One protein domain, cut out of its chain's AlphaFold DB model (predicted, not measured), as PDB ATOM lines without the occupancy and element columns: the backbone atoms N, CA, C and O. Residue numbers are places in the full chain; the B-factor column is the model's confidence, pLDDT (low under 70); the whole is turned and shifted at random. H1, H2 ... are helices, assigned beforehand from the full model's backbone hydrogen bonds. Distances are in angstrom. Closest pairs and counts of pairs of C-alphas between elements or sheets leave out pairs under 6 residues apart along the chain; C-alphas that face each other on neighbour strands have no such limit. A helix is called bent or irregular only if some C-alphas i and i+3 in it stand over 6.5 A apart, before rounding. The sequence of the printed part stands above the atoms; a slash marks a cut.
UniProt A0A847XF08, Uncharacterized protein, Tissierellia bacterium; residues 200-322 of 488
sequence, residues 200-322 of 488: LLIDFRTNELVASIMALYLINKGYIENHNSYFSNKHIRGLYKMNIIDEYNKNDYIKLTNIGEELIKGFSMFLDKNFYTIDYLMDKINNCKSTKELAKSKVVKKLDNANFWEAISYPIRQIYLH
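Overview. This is residues 200 to 322 of the 488 residues of an uncharacterized protein of Tissierellia bacterium (UniProt A0A847XF08). A core helix, H1, has H2, H5 and H6 packed round it, while the long helices H3 and H7 lie side by side, H3 crossing H1 nearly at right angles. H4 lies at the edge, and two long loops, residues 221 to 232 and 242 to 257, join H1 to H2 and H2 to H3. The printed part has 123 residues with seven named helices, H1 to H7 in chain order, and no named strand: all helix. It is compact, with a radius of gyration of the C-alphas of 13.3 A and spans of 34 by 31 by 23 A.

Arrangement. H1, residues 206 to 220, is the hub. Its residues 208 to 212 alone touch H2, residues 233 to 241, about perpendicular at 85 degrees; the closest C-alphas, of Ser 212 and His 235, are 6.7 A apart. Its residues 213 to 217 alone touch H3, residues 258 to 273, about perpendicular at 86 degrees, closest at the C-alphas of Tyr 217 and Ile 264, 5.6 A. H4, residues 278 to 286, touches no helix but is near H1, with 8 pairs of C-alphas within 10 A. H5, residues 291 to 294, touches H1, closest at the C-alphas of Leu 294 and Ala 211, 5.9 A. H6, residues 298 to 303, touches residues 207 to 211 of H1 alone, closest at the C-alphas of Val 300 and Ala 211, 6.1 A. H7, residues 306 to 322, touches H3 at a shallow tilt of 10 degrees, opposite ways, closest at the C-alphas of Ile 312 and Gly 266, 5.2 A. Every O i to N i+4 pair is within hydrogen-bond range in H1, H2, H3, H4 and H6, against 11 of 13 in H7; H5 is too short for one.

Along the chain. H1 begins at C-alpha 206 (112.294, 75.877, 100.105) and is 21.0 A long; H3 is 23.0 A. H7, 23.6 A, is irregular, with C-alphas 311 and 314 7.5 A apart, and ends at C-alpha 322 (107.279, 95.527, 102.505).

Size, cuts and confidence. The printed part has no cut; its farthest C-alphas, of Asn 287 and His 322, are 37.0 A apart. Residues 225 to 229, 248 to 252, 273 to 280, 282 and 286 have pLDDT under 70.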
ATOM      1  N   LEU A 200     114.151  89.079  95.269       92.50
ATOM      2  CA  LEU A 200     113.772  88.363  94.047       92.50
ATOM      3  C   LEU A 200     114.952  87.638  93.384       92.50
ATOM      4  O   LEU A 200     114.764  86.726  92.568       92.50
ATOM      5  N   LEU A 201     116.180  88.008  93.751       87.19
ATOM      6  CA  LEU A 201     117.405  87.396  93.245       87.19
ATOM      7  C   LEU A 201     118.034  86.400  94.220       87.19
ATOM      8  O   LEU A 201     119.046  85.783  93.875       87.19
ATOM      9  N   ILE A 202     117.443  86.181  95.398       86.62
ATOM     10  CA  ILE A 202     117.990  85.245  96.381       86.62
ATOM     11  C   ILE A 202     118.003  83.825  95.804       86.62
ATOM     12  O   ILE A 202     117.004  83.280  95.328       86.62
ATOM     13  N   ASP A 203     119.173  83.193  95.878       85.69
ATOM     14  CA  ASP A 203     119.322  81.765  95.645       85.69
ATOM     15  C   ASP A 203     118.999  81.013  96.942       85.69
ATOM     16  O   ASP A 203     119.906  80.563  97.626       85.69
ATOM     17  N   PHE A 204     117.717  80.887  97.289       87.44
ATOM     18  CA  PHE A 204     117.271  80.038  98.399       87.44
ATOM     19  C   PHE A 204     116.202  79.069  97.909       87.44
ATOM     20  O   PHE A 204     115.229  79.477  97.278       87.44
ATOM     21  N   ARG A 205     116.383  77.772  98.150       92.12
ATOM     22  CA  ARG A 205     115.341  76.760  97.921       92.12
ATOM     23  C   ARG A 205     114.451  76.630  99.157       92.12
ATOM     24  O   ARG A 205     114.877  76.975 100.254       92.12
ATOM     25  N   THR A 206     113.249  76.076  98.996       93.88
ATOM     26  CA  THR A 206     112.294  75.877 100.105       93.88
ATOM     27  C   THR A 206     112.901  75.087 101.253       93.88
ATOM     28  O   THR A 206     112.925  75.564 102.381       93.88
ATOM     29  N   ASN A 207     113.511  73.946 100.946       93.88
ATOM     30  CA  ASN A 207     114.187  73.102 101.922       93.88
ATOM     31  C   ASN A 207     115.394  73.788 102.588       93.88
ATOM     32  O   ASN A 207     115.694  73.513 103.744       93.88
ATOM     33  N   GLU A 208     116.101  74.670 101.876       95.00
ATOM     34  CA  GLU A 208     117.203  75.445 102.456       95.00
ATOM     35  C   GLU A 208     116.668  76.484 103.453       95.00
ATOM     36  O   GLU A 208     117.203  76.584 104.554       95.00
ATOM     37  N   LEU A 209     115.569  77.173 103.121       95.06
ATOM     38  CA  LEU A 209     114.909  78.096 104.044       95.06
ATOM     39  C   LEU A 209     114.352  77.358 105.270       95.06
ATOM     40  O   LEU A 209     114.625  77.771 106.390       95.06
ATOM     41  N   VAL A 210     113.651  76.233 105.084       93.69
ATOM     42  CA  VAL A 210     113.129  75.401 106.188       93.69
ATOM     43  C   VAL A 210     114.258  74.969 107.128       93.69
ATOM     44  O   VAL A 210     114.139  75.109 108.342       93.69
ATOM     45  N   ALA A 211     115.379  74.489 106.578       93.31
ATOM     46  CA  ALA A 211     116.544  74.101 107.373       93.31
ATOM     47  C   ALA A 211     117.131  75.280 108.159       93.31
ATOM     48  O   ALA A 211     117.525  75.119 109.312       93.31
ATOM     49  N   SER A 212     117.182  76.465 107.550       93.62
ATOM     50  CA  SER A 212     117.653  77.676 108.213       93.62
ATOM     51  C   SER A 212     116.727  78.136 109.335       93.62
ATOM     52  O   SER A 212     117.221  78.476 110.403       93.62
ATOM     53  N   ILE A 213     115.410  78.088 109.138       93.19
ATOM     54  CA  ILE A 213     114.410  78.409 110.168       93.19
ATOM     55  C   ILE A 213     114.525  77.442 111.348       93.19
ATOM     56  O   ILE A 213     114.560  77.864 112.501       93.19
ATOM     57  N   MET A 214     114.649  76.146 111.055       89.75
ATOM     58  CA  MET A 214     114.839  75.106 112.064       89.75
ATOM     59  C   MET A 214     116.117  75.338 112.884       89.75
ATOM     60  O   MET A 214     116.082  75.247 114.109       89.75
ATOM     61  N   ALA A 215     117.228  75.680 112.226       88.94
ATOM     62  CA  ALA A 215     118.483  75.996 112.904       88.94
ATOM     63  C   ALA A 215     118.372  77.260 113.776       88.94
ATOM     64  O   ALA A 215     118.793  77.237 114.929       88.94
ATOM     65  N   LEU A 216     117.757  78.332 113.258       89.44
ATOM     66  CA  LEU A 216     117.516  79.566 114.014       89.44
ATOM     67  C   LEU A 216     116.664  79.313 115.265       89.44
ATOM     68  O   LEU A 216     116.988  79.822 116.332       89.44
ATOM     69  N   TYR A 217     115.606  78.504 115.156       88.12
ATOM     70  CA  TYR A 217     114.737  78.172 116.288       88.12
ATOM     71  C   TYR A 217     115.509  77.496 117.421       88.12
ATOM     72  O   TYR A 217     115.356  77.867 118.582       88.12
ATOM     73  N   LEU A 218     116.365  76.531 117.092       81.50
ATOM     74  CA  LEU A 218     117.126  75.790 118.095       81.50
ATOM     75  C   LEU A 218     118.240  76.620 118.723       81.50
ATOM     76  O   LEU A 218     118.449  76.525 119.929       81.50
ATOM     77  N   ILE A 219     118.898  77.473 117.934       80.94
ATOM     78  CA  ILE A 219     119.837  78.473 118.455       80.94
ATOM     79  C   ILE A 219     119.123  79.399 119.438       80.94
ATOM     80  O   ILE A 219     119.593  79.575 120.556       80.94
ATOM     81  N   ASN A 220     117.943  79.906 119.072       80.75
ATOM     82  CA  ASN A 220     117.150  80.785 119.932       80.75
ATOM     83  C   ASN A 220     116.664  80.093 121.222       80.75
ATOM     84  O   ASN A 220     116.364  80.750 122.212       80.75
ATOM     85  N   LYS A 221     116.578  78.760 121.225       79.38
ATOM     86  CA  LYS A 221     116.254  77.947 122.406       79.38
ATOM     87  C   LYS A 221     117.485  77.505 123.210       79.38
ATOM     88  O   LYS A 221     117.313  76.839 124.224       79.38
ATOM     89  N   GLY A 222     118.695  77.864 122.781       75.44
ATOM     90  CA  GLY A 222     119.942  77.511 123.466       75.44
ATOM     91  C   GLY A 222     120.411  76.071 123.240       75.44
ATOM     92  O   GLY A 222     121.259  75.590 123.977       75.44
ATOM     93  N   TYR A 223     119.882  75.368 122.233       74.00
ATOM     94  CA  TYR A 223     120.251  73.971 121.964       74.00
ATOM     95  C   TYR A 223     121.535  73.800 121.135       74.00
ATOM     96  O   TYR A 223     122.053  72.692 121.029       74.00
ATOM     97  N   ILE A 224     122.029  74.866 120.500       71.31
ATOM     98  CA  ILE A 224     123.245  74.853 119.675       71.31
ATOM     99  C   ILE A 224     124.161  75.954 120.197       71.31
ATOM    100  O   ILE A 224     123.824  77.123 120.051       71.31
ATOM    101  N   GLU A 225     125.311  75.587 120.765       61.66
ATOM    102  CA  GLU A 225     126.260  76.520 121.401       61.66
ATOM    103  C   GLU A 225     127.178  77.252 120.402       61.66
ATOM    104  O   GLU A 225     127.744  78.289 120.727       61.66
ATOM    105  N   ASN A 226     127.333  76.739 119.173       61.91
ATOM    106  CA  ASN A 226     128.266  77.278 118.176       61.91
ATOM    107  C   ASN A 226     127.506  77.814 116.945       61.91
ATOM    108  O   ASN A 226     127.247  77.097 115.975       61.91
ATOM    109  N   HIS A 227     127.063  79.071 117.029       66.06
ATOM    110  CA  HIS A 227     125.962  79.595 116.212       66.06
ATOM    111  C   HIS A 227     126.323  79.877 114.740       66.06
ATOM    112  O   HIS A 227     125.530  79.575 113.847       66.06
ATOM    113  N   ASN A 228     127.513  80.422 114.456       61.69
ATOM    114  CA  ASN A 228     127.888  80.858 113.100       61.69
ATOM    115  C   ASN A 228     128.459  79.739 112.223       61.69
ATOM    116  O   ASN A 228     128.166  79.681 111.028       61.69
ATOM    117  N   SER A 229     129.253  78.836 112.801       69.94
ATOM    118  CA  SER A 229     129.919  77.756 112.055       69.94
ATOM    119  C   SER A 229     128.931  76.745 111.456       69.94
ATOM    120  O   SER A 229     129.234  76.094 110.454       69.94
ATOM    121  N   TYR A 230     127.719  76.661 112.012       80.81
ATOM    122  CA  TYR A 230     126.663  75.773 111.531       80.81
ATOM    123  C   TYR A 230     125.989  76.257 110.237       80.81
ATOM    124  O   TYR A 230     125.539  75.463 109.392       80.81
ATOM    125  N   PHE A 231     125.879  77.570 110.045       87.38
ATOM    126  CA  PHE A 231     125.270  78.106 108.838       87.38
ATOM    127  C   PHE A 231     126.276  78.178 107.696       87.38
ATOM    128  O   PHE A 231     127.392  78.664 107.832       87.38
ATOM    129  N   SER A 232     125.850  77.770 106.500       88.12
ATOM    130  CA  SER A 232     126.630  78.114 105.313       88.12
ATOM    131  C   SER A 232     126.520  79.617 105.030       88.12
ATOM    132  O   SER A 232     125.444  80.197 105.199       88.12
ATOM    133  N   ASN A 233     127.582  80.231 104.493       86.06
ATOM    134  CA  ASN A 233     127.569  81.640 104.060       86.06
ATOM    135  C   ASN A 233     126.376  81.967 103.151       86.06
ATOM    136  O   ASN A 233     125.786  83.042 103.241       86.06
ATOM    137  N   LYS A 234     125.989  81.017 102.289       89.50
ATOM    138  CA  LYS A 234     124.809  81.128 101.427       89.50
ATOM    139  C   LYS A 234     123.530  81.331 102.247       89.50
ATOM    140  O   LYS A 234     122.719  82.183 101.903       89.50
ATOM    141  N   HIS A 235     123.346  80.537 103.297       91.44
ATOM    142  CA  HIS A 235     122.132  80.527 104.105       91.44
ATOM    143  C   HIS A 235     122.027  81.757 105.007       91.44
ATOM    144  O   HIS A 235     120.983  82.397 104.997       91.44
ATOM    145  N   ILE A 236     123.107  82.145 105.702       89.12
ATOM    146  CA  ILE A 236     123.132  83.405 106.469       89.12
ATOM    147  C   ILE A 236     122.830  84.594 105.555       89.12
ATOM    148  O   ILE A 236     121.956  85.400 105.858       89.12
ATOM    149  N   ARG A 237     123.487  84.677 104.389       88.19
ATOM    150  CA  ARG A 237     123.239  85.767 103.435       88.19
ATOM    151  C   ARG A 237     121.798  85.765 102.920       88.19
ATOM    152  O   ARG A 237     121.245  86.831 102.682       88.19
ATOM    153  N   GLY A 238     121.203  84.588 102.728       91.38
ATOM    154  CA  GLY A 238     119.793  84.444 102.362       91.38
ATOM    155  C   GLY A 238     118.860  84.988 103.443       91.38
ATOM    156  O   GLY A 238     117.999  85.802 103.132       91.38
ATOM    157  N   LEU A 239     119.077  84.598 104.702       92.62
ATOM    158  CA  LEU A 239     118.313  85.085 105.856       92.62
ATOM    159  C   LEU A 239     118.425  86.604 106.020       92.62
ATOM    160  O   LEU A 239     117.406  87.272 106.181       92.62
ATOM    161  N   TYR A 240     119.641  87.146 105.913       90.00
ATOM    162  CA  TYR A 240     119.885  88.587 105.970       90.00
ATOM    163  C   TYR A 240     119.152  89.314 104.845       90.00
ATOM    164  O   TYR A 240     118.377  90.225 105.103       90.00
ATOM    165  N   LYS A 241     119.303  88.867 103.592       90.56
ATOM    166  CA  LYS A 241     118.607  89.483 102.452       90.56
ATOM    167  C   LYS A 241     117.086  89.426 102.585       90.56
ATOM    168  O   LYS A 241     116.425  90.355 102.155       90.56
ATOM    169  N   MET A 242     116.531  88.370 103.183       91.94
ATOM    170  CA  MET A 242     115.096  88.279 103.490       91.94
ATOM    171  C   MET A 242     114.676  89.111 104.710       91.94
ATOM    172  O   MET A 242     113.518  89.038 105.106       91.94
ATOM    173  N   ASN A 243     115.585  89.875 105.318       90.19
ATOM    174  CA  ASN A 243     115.341  90.671 106.514       90.19
ATOM    175  C   ASN A 243     114.857  89.837 107.715       90.19
ATOM    176  O   ASN A 243     114.068  90.302 108.529       90.19
ATOM    177  N   ILE A 244     115.296  88.577 107.813       92.50
ATOM    178  CA  ILE A 244     114.992  87.683 108.947       92.50
ATOM    179  C   ILE A 244     115.984  87.914 110.101       92.50
ATOM    180  O   ILE A 244     115.664  87.653 111.260       92.50
ATOM    181  N   ILE A 245     117.187  88.404 109.790       89.56
ATOM    182  CA  ILE A 245     118.257  88.695 110.754       89.56
ATOM    183  C   ILE A 245     118.831  90.095 110.494       89.56
ATOM    184  O   ILE A 245     118.892  90.511 109.336       89.56
ATOM    185  N   ASP A 246     119.242  90.791 111.559       82.81
ATOM    186  CA  ASP A 246     119.643  92.211 111.526       82.81
ATOM    187  C   ASP A 246     121.041  92.423 110.927       82.81
ATOM    188  O   ASP A 246     121.267  93.370 110.177       82.81
ATOM    189  N   GLU A 247     121.998  91.549 111.248       70.94
ATOM    190  CA  GLU A 247     123.403  91.772 110.904       70.94
ATOM    191  C   GLU A 247     124.111  90.524 110.380       70.94
ATOM    192  O   GLU A 247     123.838  89.383 110.756       70.94
ATOM    193  N   TYR A 248     125.090  90.792 109.516       63.69
ATOM    194  CA  TYR A 248     126.108  89.859 109.064       63.69
ATOM    195  C   TYR A 248     127.467  90.399 109.517       63.69
ATOM    196  O   TYR A 248     128.090  91.160 108.781       63.69
ATOM    197  N   ASN A 249     127.919  90.056 110.730       53.56
ATOM    198  CA  ASN A 249     129.308  90.278 111.139       53.56
ATOM    199  C   ASN A 249     129.758  89.380 112.306       53.56
ATOM    200  O   ASN A 249     128.964  88.878 113.091       53.56
ATOM    201  N   LYS A 250     131.074  89.149 112.339       50.44
ATOM    202  CA  LYS A 250     131.847  88.020 112.900       50.44
ATOM    203  C   LYS A 250     131.794  87.765 114.423       50.44
ATOM    204  O   LYS A 250     132.658  87.055 114.920       50.44
ATOM    205  N   ASN A 251     130.808  88.273 115.158       50.62
ATOM    206  CA  ASN A 251     130.760  88.165 116.625       50.62
ATOM    207  C   ASN A 251     129.897  86.997 117.135       50.62
ATOM    208  O   ASN A 251     129.201  87.149 118.130       50.62
ATOM    209  N   ASP A 252     129.905  85.860 116.430       59.25
ATOM    210  CA  ASP A 252     129.262  84.589 116.824       59.25
ATOM    211  C   ASP A 252     127.789  84.622 117.266       59.25
ATOM    212  O   ASP A 252     127.254  83.593 117.659       59.25
ATOM    213  N   TYR A 253     127.085  85.743 117.110       70.06
ATOM    214  CA  TYR A 253     125.702  85.911 117.536       70.06
ATOM    215  C   TYR A 253     124.796  86.288 116.361       70.06
ATOM    216  O   TYR A 253     125.081  87.222 115.610       70.06
ATOM    217  N   ILE A 254     123.688  85.559 116.208       79.31
ATOM    218  CA  ILE A 254     122.665  85.831 115.195       79.31
ATOM    219  C   ILE A 254     121.525  86.596 115.861       79.31
ATOM    220  O   ILE A 254     120.753  86.024 116.628       79.31
ATOM    221  N   LYS A 255     121.400  87.880 115.526       84.75
ATOM    222  CA  LYS A 255     120.299  88.725 115.988       84.75
ATOM    223  C   LYS A 255     119.117  88.629 115.023       84.75
ATOM    224  O   LYS A 255     119.255  88.961 113.845       84.75
ATOM    225  N   LEU A 256     117.974  88.155 115.513       87.75
ATOM    226  CA  LEU A 256     116.729  88.122 114.744       87.75
ATOM    227  C   LEU A 256     116.166  89.538 114.593       87.75
ATOM    228  O   LEU A 256     116.236  90.340 115.521       87.75
ATOM    229  N   THR A 257     115.579  89.824 113.436       87.62
ATOM    230  CA  THR A 257     114.691  90.983 113.288       87.62
ATOM    231  C   THR A 257     113.336  90.661 113.924       87.62
ATOM    232  O   THR A 257     113.013  89.489 114.137       87.62
ATOM    233  N   ASN A 258     112.467  91.657 114.122       84.25
ATOM    234  CA  ASN A 258     111.116  91.397 114.640       84.25
ATOM    235  C   ASN A 258     110.322  90.409 113.756       84.25
ATOM    236  O   ASN A 258     109.555  89.584 114.252       84.25
ATOM    237  N   ILE A 259     110.510  90.464 112.428       86.56
ATOM    238  CA  ILE A 259     109.854  89.522 111.512       86.56
ATOM    239  C   ILE A 259     110.484  88.126 111.590       86.56
ATOM    240  O   ILE A 259     109.785  87.124 111.431       86.56
ATOM    241  N   GLY A 260     111.786  88.052 111.885       90.56
ATOM    242  CA  GLY A 260     112.472  86.810 112.210       90.56
ATOM    243  C   GLY A 260     111.934  86.167 113.485       90.56
ATOM    244  O   GLY A 260     111.644  84.974 113.477       90.56
ATOM    245  N   GLU A 261     111.711  86.939 114.547       88.62
ATOM    246  CA  GLU A 261     111.118  86.443 115.795       88.62
ATOM    247  C   GLU A 261     109.710  85.868 115.583       88.62
ATOM    248  O   GLU A 261     109.427  84.743 116.004       88.62
ATOM    249  N   GLU A 262     108.841  86.584 114.861       86.31
ATOM    250  CA  GLU A 262     107.497  86.099 114.514       86.31
ATOM    251  C   GLU A 262     107.547  84.828 113.654       86.31
ATOM    252  O   GLU A 262     106.735  83.912 113.820       86.31
ATOM    253  N   LEU A 263     108.539  84.719 112.771       90.62
ATOM    254  CA  LEU A 263     108.768  83.519 111.979       90.62
ATOM    255  C   LEU A 263     109.187  82.321 112.850       90.62
ATOM    256  O   LEU A 263     108.662  81.219 112.668       90.62
ATOM    257  N   ILE A 264     110.072  82.527 113.829       90.88
ATOM    258  CA  ILE A 264     110.491  81.490 114.785       90.88
ATOM    259  C   ILE A 264     109.336  81.064 115.695       90.88
ATOM    260  O   ILE A 264     109.163  79.873 115.959       90.88
ATOM    261  N   LYS A 265     108.497  82.006 116.121       86.00
ATOM    262  CA  LYS A 265     107.273  81.733 116.883       86.00
ATOM    263  C   LYS A 265     106.268  80.910 116.073       86.00
ATOM    264  O   LYS A 265     105.756  79.915 116.582       86.00
ATOM    265  N   GLY A 266     106.045  81.258 114.803       84.75
ATOM    266  CA  GLY A 266     105.210  80.472 113.889       84.75
ATOM    267  C   GLY A 266     105.726  79.040 113.713       84.75
ATOM    268  O   GLY A 266     104.947  78.087 113.759       84.75
ATOM    269  N   PHE A 267     107.047  78.870 113.605       88.44
ATOM    270  CA  PHE A 267     107.666  77.546 113.567       88.44
ATOM    271  C   PHE A 267     107.493  76.764 114.879       88.44
ATOM    272  O   PHE A 267     107.135  75.590 114.833       88.44
ATOM    273  N   SER A 268     107.667  77.407 116.039       83.94
ATOM    274  CA  SER A 268     107.415  76.793 117.352       83.94
ATOM    275  C   SER A 268     105.989  76.244 117.444       83.94
ATOM    276  O   SER A 268     105.793  75.077 117.763       83.94
ATOM    277  N   MET A 269     104.995  77.055 117.071       79.81
ATOM    278  CA  MET A 269     103.585  76.648 117.086       79.81
ATOM    279  C   MET A 269     103.294  75.488 116.129       79.81
ATOM    280  O   MET A 269     102.424  74.659 116.398       79.81
ATOM    281  N   PHE A 270     103.987  75.436 114.990       83.38
ATOM    282  CA  PHE A 270     103.882  74.317 114.060       83.38
ATOM    283  C   PHE A 270     104.408  73.016 114.680       83.38
ATOM    284  O   PHE A 270     103.756  71.980 114.523       83.38
ATOM    285  N   LEU A 271     105.535  73.066 115.397       79.06
ATOM    286  CA  LEU A 271     106.094  71.901 116.086       79.06
ATOM    287  C   LEU A 271     105.171  71.398 117.201       79.06
ATOM    288  O   LEU A 271     104.884  70.202 117.238       79.06
ATOM    289  N   ASP A 272     104.647  72.308 118.028       73.38
ATOM    290  CA  ASP A 272     103.750  71.972 119.143       73.38
ATOM    291  C   ASP A 272     102.485  71.238 118.667       73.38
ATOM    292  O   ASP A 272     101.992  70.328 119.328       73.38
ATOM    293  N   LYS A 273     101.969  71.604 117.485       69.19
ATOM    294  CA  LYS A 273     100.767  70.995 116.894       69.19
ATOM    295  C   LYS A 273     101.006  69.655 116.195       69.19
ATOM    296  O   LYS A 273     100.056  68.898 116.031       69.19
ATOM    297  N   ASN A 274     102.221  69.382 115.718       64.44
ATOM    298  CA  ASN A 274     102.493  68.258 114.809       64.44
ATOM    299  C   ASN A 274     103.359  67.148 115.430       64.44
ATOM    300  O   ASN A 274     103.975  66.387 114.691       64.44
ATOM    301  N   PHE A 275     103.375  67.033 116.767       54.94
ATOM    302  CA  PHE A 275     104.002  65.943 117.531       54.94
ATOM    303  C   PHE A 275     105.375  65.509 116.990       54.94
ATOM    304  O   PHE A 275     105.565  64.392 116.509       54.94
ATOM    305  N   TYR A 276     106.358  66.397 117.122       53.72
ATOM    306  CA  TYR A 276     107.763  66.003 117.138       53.72
ATOM    307  C   TYR A 276     108.300  66.211 118.551       53.72
ATOM    308  O   TYR A 276     108.364  67.345 119.019       53.72
ATOM    309  N   THR A 277     108.721  65.137 119.227       60.81
ATOM    310  CA  THR A 277     109.611  65.271 120.386       60.81
ATOM    311  C   THR A 277     110.823  66.060 119.907       60.81
ATOM    312  O   THR A 277     111.467  65.667 118.931       60.81
ATOM    313  N   ILE A 278     111.105  67.195 120.548       64.81
ATOM    314  CA  ILE A 278     112.270  68.044 120.254       64.81
ATOM    315  C   ILE A 278     113.541  67.183 120.137       64.81
ATOM    316  O   ILE A 278     114.354  67.415 119.246       64.81
ATOM    317  N   ASP A 279     113.629  66.106 120.918       65.00
ATOM    318  CA  ASP A 279     114.684  65.088 120.887       65.00
ATOM    319  C   ASP A 279     114.937  64.477 119.498       65.00
ATOM    320  O   ASP A 279     116.086  64.288 119.103       65.00
ATOM    321  N   TYR A 280     113.893  64.216 118.703       69.31
ATOM    322  CA  TYR A 280     114.043  63.676 117.345       69.31
ATOM    323  C   TYR A 280     114.658  64.697 116.379       69.31
ATOM    324  O   TYR A 280     115.453  64.348 115.501       69.31
ATOM    325  N   LEU A 281     114.285  65.973 116.529       70.06
ATOM    326  CA  LEU A 281     114.866  67.069 115.753       70.06
ATOM    327  C   LEU A 281     116.319  67.314 116.173       70.06
ATOM    328  O   LEU A 281     117.177  67.497 115.307       70.06
ATOM    329  N   MET A 282     116.587  67.246 117.480       69.06
ATOM    330  CA  MET A 282     117.912  67.387 118.079       69.06
ATOM    331  C   MET A 282     118.871  66.287 117.630       69.06
ATOM    332  O   MET A 282     119.948  66.604 117.134       69.06
ATOM    333  N   ASP A 283     118.470  65.013 117.686       70.31
ATOM    334  CA  ASP A 283     119.287  63.896 117.193       70.31
ATOM    335  C   ASP A 283     119.679  64.100 115.722       70.31
ATOM    336  O   ASP A 283     120.829  63.933 115.310       70.31
ATOM    337  N   LYS A 284     118.731  64.531 114.890       70.50
ATOM    338  CA  LYS A 284     118.987  64.728 113.459       70.50
ATOM    339  C   LYS A 284     119.877  65.932 113.168       70.50
ATOM    340  O   LYS A 284     120.616  65.881 112.184       70.50
ATOM    341  N   ILE A 285     119.846  66.964 114.006       71.25
ATOM    342  CA  ILE A 285     120.744  68.115 113.892       71.25
ATOM    343  C   ILE A 285     122.131  67.826 114.430       71.25
ATOM    344  O   ILE A 285     123.084  68.187 113.751       71.25
ATOM    345  N   ASN A 286     122.256  67.108 115.545       69.44
ATOM    346  CA  ASN A 286     123.548  66.664 116.073       69.44
ATOM    347  C   ASN A 286     124.310  65.808 115.046       69.44
ATOM    348  O   ASN A 286     125.534  65.850 114.968       69.44
ATOM    349  N   ASN A 287     123.573  65.086 114.199       76.81
ATOM    350  CA  ASN A 287     124.123  64.294 113.100       76.81
ATOM    351  C   ASN A 287     124.447  65.097 111.820       76.81
ATOM    352  O   ASN A 287     125.037  64.544 110.892       76.81
ATOM    353  N   CYS A 288     124.056  66.372 111.723       82.25
ATOM    354  CA  CYS A 288     124.365  67.240 110.584       82.25
ATOM    355  C   CYS A 288     125.397  68.283 111.007       82.25
ATOM    356  O   CYS A 288     125.179  68.995 111.972       82.25
ATOM    357  N   LYS A 289     126.483  68.466 110.255       81.62
ATOM    358  CA  LYS A 289     127.528  69.448 110.605       81.62
ATOM    359  C   LYS A 289     127.210  70.868 110.149       81.62
ATOM    360  O   LYS A 289     127.899  71.811 110.519       81.62
ATOM    361  N   SER A 290     126.206  71.029 109.287       87.62
ATOM    362  CA  SER A 290     125.799  72.338 108.782       87.62
ATOM    363  C   SER A 290     124.360  72.356 108.283       87.62
ATOM    364  O   SER A 290     123.801  71.341 107.860       87.62
ATOM    365  N   THR A 291     123.797  73.556 108.172       89.69
ATOM    366  CA  THR A 291     122.504  73.800 107.508       89.69
ATOM    367  C   THR A 291     122.440  73.294 106.059       89.69
ATOM    368  O   THR A 291     121.358  72.984 105.562       89.69
ATOM    369  N   LYS A 292     123.575  73.171 105.352       91.69
ATOM    370  CA  LYS A 292     123.630  72.602 103.988       91.69
ATOM    371  C   LYS A 292     123.378  71.095 103.986       91.69
ATOM    372  O   LYS A 292     122.750  70.580 103.060       91.69
ATOM    373  N   GLU A 293     123.885  70.392 104.994       90.94
ATOM    374  CA  GLU A 293     123.600  68.971 105.205       90.94
ATOM    375  C   GLU A 293     122.171  68.786 105.707       90.94
ATOM    376  O   GLU A 293     121.422  67.985 105.142       90.94
ATOM    377  N   LEU A 294     121.752  69.619 106.663       90.31
ATOM    378  CA  LEU A 294     120.400  69.603 107.212       90.31
ATOM    379  C   LEU A 294     119.335  69.784 106.122       90.31
ATOM    380  O   LEU A 294     118.373  69.018 106.079       90.31
ATOM    381  N   ALA A 295     119.538  70.705 105.175       92.69
ATOM    382  CA  ALA A 295     118.629  70.931 104.048       92.69
ATOM    383  C   ALA A 295     118.419  69.695 103.153       92.69
ATOM    384  O   ALA A 295     117.425  69.612 102.426       92.69
ATOM    385  N   LYS A 296     119.337  68.722 103.176       92.06
ATOM    386  CA  LYS A 296     119.213  67.455 102.434       92.06
ATOM    387  C   LYS A 296     118.561  66.342 103.257       92.06
ATOM    388  O   LYS A 296     118.222  65.300 102.688       92.06
ATOM    389  N   SER A 297     118.396  66.544 104.562       89.62
ATOM    390  CA  SER A 297     117.889  65.535 105.489       89.62
ATOM    391  C   SER A 297     116.444  65.129 105.174       89.62
ATOM    392  O   SER A 297     115.645  65.901 104.634       89.62
ATOM    393  N   LYS A 298     116.083  63.895 105.546       86.88
ATOM    394  CA  LYS A 298     114.695  63.415 105.449       86.88
ATOM    395  C   LYS A 298     113.748  64.220 106.344       86.88
ATOM    396  O   LYS A 298     112.580  64.345 106.001       86.88
ATOM    397  N   VAL A 299     114.247  64.764 107.456       85.75
ATOM    398  CA  VAL A 299     113.460  65.576 108.396       85.75
ATOM    399  C   VAL A 299     113.002  66.862 107.732       85.75
ATOM    400  O   VAL A 299     111.805  67.100 107.656       85.75
ATOM    401  N   VAL A 300     113.923  67.631 107.145       89.00
ATOM    402  CA  VAL A 300     113.567  68.872 106.444       89.00
ATOM    403  C   VAL A 300     112.581  68.609 105.310       89.00
ATOM    404  O   VAL A 300     111.616  69.345 105.168       89.00
ATOM    405  N   LYS A 301     112.754  67.524 104.546       87.12
ATOM    406  CA  LYS A 301     111.792  67.146 103.496       87.12
ATOM    407  C   LYS A 301     110.395  66.823 104.035       87.12
ATOM    408  O   LYS A 301     109.425  67.054 103.329       87.12
ATOM    409  N   LYS A 302     110.291  66.261 105.245       85.44
ATOM    410  CA  LYS A 302     109.001  66.006 105.905       85.44
ATOM    411  C   LYS A 302     108.376  67.296 106.438       85.44
ATOM    412  O   LYS A 302     107.162  67.442 106.357       85.44
ATOM    413  N   LEU A 303     109.193  68.207 106.971       87.19
ATOM    414  CA  LEU A 303     108.740  69.496 107.498       87.19
ATOM    415  C   LEU A 303     108.357  70.484 106.387       87.19
ATOM    416  O   LEU A 303     107.454  71.276 106.598       87.19
ATOM    417  N   ASP A 304     108.993  70.426 105.210       90.62
ATOM    418  CA  ASP A 304     108.670  71.246 104.027       90.62
ATOM    419  C   ASP A 304     107.329  70.806 103.401       90.62
ATOM    420  O   ASP A 304     107.274  70.193 102.335       90.62
ATOM    421  N   ASN A 305     106.234  71.063 104.121       86.94
ATOM    422  CA  ASN A 305     104.870  70.667 103.783       86.94
ATOM    423  C   ASN A 305     103.878  71.834 103.948       86.94
ATOM    424  O   ASN A 305     104.219  72.902 104.457       86.94
ATOM    425  N   ALA A 306     102.633  71.635 103.509       84.94
ATOM    426  CA  ALA A 306     101.613  72.685 103.508       84.94
ATOM    427  C   ALA A 306     101.321  73.269 104.904       84.94
ATOM    428  O   ALA A 306     101.198  74.486 105.017       84.94
ATOM    429  N   ASN A 307     101.277  72.434 105.948       83.62
ATOM    430  CA  ASN A 307     100.980  72.860 107.321       83.62
ATOM    431  C   ASN A 307     102.101  73.747 107.887       83.62
ATOM    432  O   ASN A 307     101.834  74.736 108.569       83.62
ATOM    433  N   PHE A 308     103.360  73.421 107.580       88.62
ATOM    434  CA  PHE A 308     104.500  74.270 107.928       88.62
ATOM    435  C   PHE A 308     104.403  75.623 107.226       88.62
ATOM    436  O   PHE A 308     104.474  76.666 107.875       88.62
ATOM    437  N   TRP A 309     104.195  75.610 105.905       88.25
ATOM    438  CA  TRP A 309     104.090  76.838 105.121       88.25
ATOM    439  C   TRP A 309     102.932  77.711 105.575       88.25
ATOM    440  O   TRP A 309     103.086  78.924 105.606       88.25
ATOM    441  N   GLU A 310     101.805  77.126 105.970       84.19
ATOM    442  CA  GLU A 310     100.683  77.854 106.553       84.19
ATOM    443  C   GLU A 310     101.089  78.586 107.837       84.19
ATOM    444  O   GLU A 310     100.876  79.799 107.932       84.19
ATOM    445  N   ALA A 311     101.758  77.889 108.762       82.56
ATOM    446  CA  ALA A 311     102.181  78.436 110.050       82.56
ATOM    447  C   ALA A 311     103.159  79.617 109.929       82.56
ATOM    448  O   ALA A 311     103.085  80.556 110.720       82.56
ATOM    449  N   ILE A 312     104.039  79.602 108.922       86.81
ATOM    450  CA  ILE A 312     105.022  80.676 108.695       86.81
ATOM    451  C   ILE A 312     104.655  81.617 107.539       86.81
ATOM    452  O   ILE A 312     105.414  82.531 107.211       86.81
ATOM    453  N   SER A 313     103.506  81.409 106.889       87.12
ATOM    454  CA  SER A 313     103.145  82.151 105.674       87.12
ATOM    455  C   SER A 313     103.014  83.642 105.927       87.12
ATOM    456  O   SER A 313     103.400  84.434 105.075       87.12
ATOM    457  N   TYR A 314     102.464  84.028 107.079       83.19
ATOM    458  CA  TYR A 314     102.253  85.427 107.426       83.19
ATOM    459  C   TYR A 314     103.566  86.219 107.482       83.19
ATOM    460  O   TYR A 314     103.693  87.146 106.684       83.19
ATOM    461  N   PRO A 315     104.561  85.862 108.320       86.00
ATOM    462  CA  PRO A 315     105.787  86.647 108.402       86.00
ATOM    463  C   PRO A 315     106.540  86.707 107.066       86.00
ATOM    464  O   PRO A 315     106.983  87.777 106.658       86.00
ATOM    465  N   ILE A 316     106.596  85.601 106.311       91.00
ATOM    466  CA  ILE A 316     107.222  85.614 104.979       91.00
ATOM    467  C   ILE A 316     106.445  86.505 104.006       91.00
ATOM    468  O   ILE A 316     107.049  87.255 103.244       91.00
ATOM    469  N   ARG A 317     105.111  86.473 104.022       88.88
ATOM    470  CA  ARG A 317     104.297  87.361 103.183       88.88
ATOM    471  C   ARG A 317     104.596  88.823 103.482       88.88
ATOM    472  O   ARG A 317     104.730  89.603 102.545       88.88
ATOM    473  N   GLN A 318     104.738  89.177 104.754       85.12
ATOM    474  CA  GLN A 318     105.035  90.548 105.134       85.12
ATOM    475  C   GLN A 318     106.411  91.013 104.638       85.12
ATOM    476  O   GLN A 318     106.512  92.145 104.171       85.12
ATOM    477  N   ILE A 319     107.420  90.130 104.609       90.00
ATOM    478  CA  ILE A 319     108.710  90.404 103.947       90.00
ATOM    479  C   ILE A 319     108.488  90.791 102.475       90.00
ATOM    480  O   ILE A 319     109.010  91.805 102.017       90.00
ATOM    481  N   TYR A 320     107.674  90.032 101.734       90.62
ATOM    482  CA  TYR A 320     107.397  90.323 100.321       90.62
ATOM    483  C   TYR A 320     106.552  91.587 100.101       90.62
ATOM    484  O   TYR A 320     106.720  92.256  99.082       90.62
ATOM    485  N   LEU A 321     105.631  91.915 101.005       86.38
ATOM    486  CA  LEU A 321     104.778  93.100 100.864       86.38
ATOM    487  C   LEU A 321     105.526  94.405 101.177       86.38
ATOM    488  O   LEU A 321     105.198  95.442 100.602       86.38
ATOM    489  N   HIS A 322     106.542  94.347 102.044       83.75
ATOM    490  CA  HIS A 322     107.279  95.527 102.505       83.75
ATOM    491  C   HIS A 322     108.635  95.732 101.825       83.75
ATOM    492  O   HIS A 322     109.144  96.848 101.846       83.75
TER     493      HIS A 322